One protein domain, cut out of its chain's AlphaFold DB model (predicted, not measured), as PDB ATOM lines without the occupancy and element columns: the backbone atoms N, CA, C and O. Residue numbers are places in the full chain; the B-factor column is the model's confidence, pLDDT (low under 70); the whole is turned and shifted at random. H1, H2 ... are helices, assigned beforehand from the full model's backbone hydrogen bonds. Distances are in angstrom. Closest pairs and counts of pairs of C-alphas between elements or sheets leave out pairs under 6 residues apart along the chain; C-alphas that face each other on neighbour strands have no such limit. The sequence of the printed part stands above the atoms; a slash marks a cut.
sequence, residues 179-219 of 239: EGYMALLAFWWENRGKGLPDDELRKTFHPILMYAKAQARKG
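This is residues 179 to 219 of the 239 residues of an uncharacterized protein of Parabacteroides distasonis str. 3776 Po2 i (UniProt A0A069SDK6). Three helices lie in an open, flat V: H1 makes one arm, the short H2 sits at the base, and H3 makes the other arm, with an empty gap between H1 and H3. No helix touches another, and H3 sticks out free over its whole length, as do residues 179 to 184 and 187 to 191 of H1. The printed part has 41 residues, with three named helices in the order H1, H2, H3 and no named strand; the class is all helix. It is loose, with a radius of gyration of the C-alphas of 12.2 A, and spans 34 by 27 by 12 A.

H1, residues 179 to 191, begins with C-alpha 179 at (-57.212, -33.073, 51.775) and is 18.7 A long from first to last C-alpha. H2, residues 198 to 204, is 9.8 A long and begins with C-alpha 198 at (-42.641, -15.737, 39.265). H3, residues 206 to 216, is 15.1 A long and ends with C-alpha 216 at (-32.463, -31.666, 48.722).

H1 is apart from H2 and from H3. H2 and H3 are close but not clearly touching: their closest C-alphas, those of Arg 202 and Leu 209, are 7.7 A apart. The lines of H2 and H3 are about perpendicular, at 86 degrees. In H1, H2 and H3 every O i to N i+4 pair is within hydrogen-bond range.

The two C-alphas farthest apart, those of Asn 191 and Lys 218, are 34.7 A apart. The printed part has no cut. The link from H1 to H2 is short, with 6 residues, and the one from H2 to H3 is tight, with 1 residue. The mean pLDDT of the printed part is 96.3, and no printed residue is under 70.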
ATOM      1  N   GLU A 179     -56.915 -33.138  53.210       97.44
ATOM      2  CA  GLU A 179     -57.212 -33.073  51.775       97.44
ATOM      3  C   GLU A 179     -58.043 -31.832  51.412       97.44
ATOM      4  O   GLU A 179     -57.904 -31.295  50.312       97.44
ATOM      5  N   GLY A 180     -58.845 -31.313  52.349       97.81
ATOM      6  CA  GLY A 180     -59.594 -30.069  52.172       97.81
ATOM      7  C   GLY A 180     -58.688 -28.863  51.902       97.81
ATOM      8  O   GLY A 180     -59.007 -28.036  51.050       97.81
ATOM      9  N   TYR A 181     -57.513 -28.790  52.539       97.19
ATOM     10  CA  TYR A 181     -56.537 -27.730  52.256       97.19
ATOM     11  C   TYR A 181     -55.995 -27.821  50.827       97.19
ATOM     12  O   TYR A 181     -55.813 -26.794  50.174       97.19
ATOM     13  N   MET A 182     -55.778 -29.038  50.316       97.12
ATOM     14  CA  MET A 182     -55.356 -29.239  48.928       97.12
ATOM     15  C   MET A 182     -56.456 -28.856  47.938       97.12
ATOM     16  O   MET A 182     -56.152 -28.251  46.914       97.12
ATOM     17  N   ALA A 183     -57.725 -29.132  48.252       97.81
ATOM     18  CA  ALA A 183     -58.852 -28.687  47.434       97.81
ATOM     19  C   ALA A 183     -58.945 -27.150  47.371       97.81
ATOM     20  O   ALA A 183     -59.103 -26.587  46.287       97.81
ATOM     21  N   LEU A 184     -58.771 -26.464  48.508       97.88
ATOM     22  CA  LEU A 184     -58.730 -24.997  48.560       97.88
ATOM     23  C   LEU A 184     -57.525 -24.427  47.799       97.88
ATOM     24  O   LEU A 184     -57.673 -23.449  47.064       97.88
ATOM     25  N   LEU A 185     -56.346 -25.051  47.921       96.88
ATOM     26  CA  LEU A 185     -55.154 -24.659  47.165       96.88
ATOM     27  C   LEU A 185     -55.364 -24.834  45.658       96.88
ATOM     28  O   LEU A 185     -55.009 -23.936  44.901       96.88
ATOM     29  N   ALA A 186     -55.955 -25.950  45.224       97.31
ATOM     30  CA  ALA A 186     -56.267 -26.200  43.820       97.31
ATOM     31  C   ALA A 186     -57.272 -25.171  43.279       97.31
ATOM     32  O   ALA A 186     -57.035 -24.573  42.232       97.31
ATOM     33  N   PHE A 187     -58.345 -24.888  44.027       98.12
ATOM     34  CA  PHE A 187     -59.304 -23.840  43.671       98.12
ATOM     35  C   PHE A 187     -58.621 -22.473  43.525       98.12
ATOM     36  O   PHE A 187     -58.808 -21.785  42.519       98.12
ATOM     37  N   TRP A 188     -57.783 -22.082  44.488       97.75
ATOM     38  CA  TRP A 188     -57.031 -20.830  44.409       97.75
ATOM     39  C   TRP A 188     -56.038 -20.814  43.239       97.75
ATOM     40  O   TRP A 188     -55.923 -19.803  42.542       97.75
ATOM     41  N   TRP A 189     -55.337 -21.922  42.992       97.62
ATOM     42  CA  TRP A 189     -54.362 -22.049  41.910       97.62
ATOM     43  C   TRP A 189     -55.011 -21.839  40.543       97.62
ATOM     44  O   TRP A 189     -54.510 -21.047  39.742       97.62
ATOM     45  N   GLU A 190     -56.158 -22.479  40.312       98.00
ATOM     46  CA  GLU A 190     -56.872 -22.407  39.039       98.00
ATOM     47  C   GLU A 190     -57.457 -21.026  38.738       98.00
ATOM     48  O   GLU A 190     -57.513 -20.632  37.571       98.00
ATOM     49  N   ASN A 191     -57.866 -20.285  39.770       97.69
ATOM     50  CA  ASN A 191     -58.528 -18.985  39.617       97.69
ATOM     51  C   ASN A 191     -57.574 -17.789  39.735       97.69
ATOM     52  O   ASN A 191     -57.868 -16.716  39.213       97.69
ATOM     53  N   ARG A 192     -56.444 -17.943  40.435       95.75
ATOM     54  CA  ARG A 192     -55.495 -16.849  40.684       95.75
ATOM     55  C   ARG A 192     -54.046 -17.288  40.562       95.75
ATOM     56  O   ARG A 192     -53.288 -16.641  39.848       95.75
ATOM     57  N   GLY A 193     -53.662 -18.355  41.261       95.38
ATOM     58  CA  GLY A 193     -52.257 -18.716  41.460       95.38
ATOM     59  C   GLY A 193     -51.467 -18.868  40.159       95.38
ATOM     60  O   GLY A 193     -50.427 -18.235  40.013       95.38
ATOM     61  N   LYS A 194     -51.986 -19.614  39.177       94.19
ATOM     62  CA  LYS A 194     -51.276 -19.881  37.912       94.19
ATOM     63  C   LYS A 194     -51.006 -18.640  37.048       94.19
ATOM     64  O   LYS A 194     -50.175 -18.702  36.150       94.19
ATOM     65  N   GLY A 195     -51.728 -17.542  37.290       95.88
ATOM     66  CA  GLY A 195     -51.578 -16.280  36.561       95.88
ATOM     67  C   GLY A 195     -50.618 -15.284  37.214       95.88
ATOM     68  O   GLY A 195     -50.445 -14.188  36.685       95.88
ATOM     69  N   LEU A 196     -50.030 -15.619  38.367       96.62
ATOM     70  CA  LEU A 196     -49.135 -14.714  39.085       96.62
ATOM     71  C   LEU A 196     -47.724 -14.677  38.462       96.62
ATOM     72  O   LEU A 196     -47.251 -15.697  37.953       96.62
ATOM     73  N   PRO A 197     -47.011 -13.536  38.548       97.50
ATOM     74  CA  PRO A 197     -45.588 -13.454  38.217       97.50
ATOM     75  C   PRO A 197     -44.713 -14.381  39.083       97.50
ATOM     76  O   PRO A 197     -45.047 -14.669  40.235       97.50
ATOM     77  N   ASP A 198     -43.552 -14.806  38.566       95.12
ATOM     78  CA  ASP A 198     -42.641 -15.737  39.265       95.12
ATOM     79  C   ASP A 198     -42.173 -15.210  40.631       95.12
ATOM     80  O   ASP A 198     -42.082 -15.967  41.597       95.12
ATOM     81  N   ASP A 199     -41.907 -13.909  40.760       96.44
ATOM     82  CA  ASP A 199     -41.448 -13.339  42.025       96.44
ATOM     83  C   ASP A 199     -42.550 -13.352  43.099       96.44
ATOM     84  O   ASP A 199     -42.256 -13.581  44.276       96.44
ATOM     85  N   GLU A 200     -43.813 -13.155  42.709       96.62
ATOM     86  CA  GLU A 200     -44.965 -13.306  43.598       96.62
ATOM     87  C   GLU A 200     -45.177 -14.770  43.973       96.62
ATOM     88  O   GLU A 200     -45.291 -15.085  45.158       96.62
ATOM     89  N   LEU A 201     -45.117 -15.681  42.996       96.25
ATOM     90  CA  LEU A 201     -45.197 -17.120  43.242       96.25
ATOM     91  C   LEU A 201     -44.128 -17.586  44.232       96.25
ATOM     92  O   LEU A 201     -44.433 -18.294  45.193       96.25
ATOM     93  N   ARG A 202     -42.878 -17.145  44.067       95.19
ATOM     94  CA  ARG A 202     -41.782 -17.478  44.988       95.19
ATOM     95  C   ARG A 202     -42.026 -16.980  46.404       95.19
ATOM     96  O   ARG A 202     -41.619 -17.663  47.344       95.19
ATOM     97  N   LYS A 203     -42.663 -15.817  46.568       96.50
ATOM     98  CA  LYS A 203     -43.044 -15.286  47.886       96.50
ATOM     99  C   LYS A 203     -44.165 -16.128  48.491       96.50
ATOM    100  O   LYS A 203     -44.026 -16.578  49.626       96.50
ATOM    101  N   THR A 204     -45.225 -16.403  47.731       96.19
ATOM    102  CA  THR A 204     -46.373 -17.201  48.188       96.19
ATOM    103  C   THR A 204     -45.966 -18.621  48.584       96.19
ATOM    104  O   THR A 204     -46.358 -19.105  49.643       96.19
ATOM    105  N   PHE A 205     -45.122 -19.272  47.783       96.19
ATOM    106  CA  PHE A 205     -44.670 -20.650  48.000       96.19
ATOM    107  C   PHE A 205     -43.344 -20.749  48.769       96.19
ATOM    108  O   PHE A 205     -42.763 -21.834  48.855       96.19
ATOM    109  N   HIS A 206     -42.853 -19.654  49.362       96.50
ATOM    110  CA  HIS A 206     -41.543 -19.625  50.014       96.50
ATOM    111  C   HIS A 206     -41.334 -20.752  51.045       96.50
ATOM    112  O   HIS A 206     -40.305 -21.428  50.964       96.50
ATOM    113  N   PRO A 207     -42.277 -21.040  51.969       97.25
ATOM    114  CA  PRO A 207     -42.100 -22.131  52.929       97.25
ATOM    115  C   PRO A 207     -41.956 -23.506  52.258       97.25
ATOM    116  O   PRO A 207     -41.113 -24.305  52.668       97.25
ATOM    117  N   ILE A 208     -42.722 -23.758  51.192       95.62
ATOM    118  CA  ILE A 208     -42.718 -25.022  50.439       95.62
ATOM    119  C   ILE A 208     -41.391 -25.182  49.685       95.62
ATOM    120  O   ILE A 208     -40.736 -26.222  49.786       95.62
ATOM    121  N   LEU A 209     -40.933 -24.121  49.012       95.44
ATOM    122  CA  LEU A 209     -39.631 -24.089  48.337       95.44
ATOM    123  C   LEU A 209     -38.476 -24.292  49.324       95.44
ATOM    124  O   LEU A 209     -37.532 -25.035  49.044       95.44
ATOM    125  N   MET A 210     -38.543 -23.655  50.494       95.31
ATOM    126  CA  MET A 210     -37.504 -23.781  51.511       95.31
ATOM    127  C   MET A 210     -37.451 -25.172  52.129       95.31
ATOM    128  O   MET A 210     -36.354 -25.692  52.358       95.31
ATOM    129  N   TYR A 211     -38.607 -25.794  52.348       96.81
ATOM    130  CA  TYR A 211     -38.680 -27.185  52.762       96.81
ATOM    131  C   TYR A 211     -38.045 -28.105  51.710       96.81
ATOM    132  O   TYR A 211     -37.133 -28.862  52.046       96.81
ATOM    133  N   ALA A 212     -38.418 -27.973  50.431       96.19
ATOM    134  CA  ALA A 212     -37.836 -28.760  49.340       96.19
ATOM    135  C   ALA A 212     -36.311 -28.570  49.230       96.19
ATOM    136  O   ALA A 212     -35.566 -29.541  49.099       96.19
ATOM    137  N   LYS A 213     -35.814 -27.335  49.377       94.12
ATOM    138  CA  LYS A 213     -34.372 -27.032  49.427       94.12
ATOM    139  C   LYS A 213     -33.673 -27.697  50.616       94.12
ATOM    140  O   LYS A 213     -32.528 -28.131  50.490       94.12
ATOM    141  N   ALA A 214     -34.321 -27.764  51.778       94.88
ATOM    142  CA  ALA A 214     -33.773 -28.435  52.953       94.88
ATOM    143  C   ALA A 214     -33.720 -29.962  52.776       94.88
ATOM    144  O   ALA A 214     -32.731 -30.574  53.183       94.88
ATOM    145  N   GLN A 215     -34.730 -30.562  52.139       96.19
ATOM    146  CA  GLN A 215     -34.742 -31.991  51.801       96.19
ATOM    147  C   GLN A 215     -33.689 -32.341  50.741       96.19
ATOM    148  O   GLN A 215     -32.972 -33.327  50.896       96.19
ATOM    149  N   ALA A 216     -33.482 -31.470  49.751       94.62
ATOM    150  CA  ALA A 216     -32.463 -31.666  48.722       94.62
ATOM    151  C   ALA A 216     -31.039 -31.752  49.290       94.62
ATOM    152  O   ALA A 216     -30.219 -32.527  48.807       94.62
ATOM    153  N   ARG A 217     -30.745 -31.029  50.381       91.69
ATOM    154  CA  ARG A 217     -29.460 -31.153  51.103       91.69
ATOM    155  C   ARG A 217     -29.250 -32.532  51.730       91.69
ATOM    156  O   ARG A 217     -28.113 -32.887  52.015       91.69
ATOM    157  N   LYS A 218     -30.331 -33.276  51.964       95.62
ATOM    158  CA  LYS A 218     -30.324 -34.661  52.451       95.62
ATOM    159  C   LYS A 218     -30.383 -35.679  51.304       95.62
ATOM    160  O   LYS A 218     -30.505 -36.866  51.570       95.62
ATOM    161  N   GLY A 219     -30.339 -35.225  50.049       94.56
ATOM    162  CA  GLY A 219     -30.461 -36.071  48.863       94.56
ATOM    163  C   GLY A 219     -31.896 -36.439  48.474       94.56
ATOM    164  O   GLY A 219     -32.077 -37.204  47.538       94.56
TER     165      GLY A 219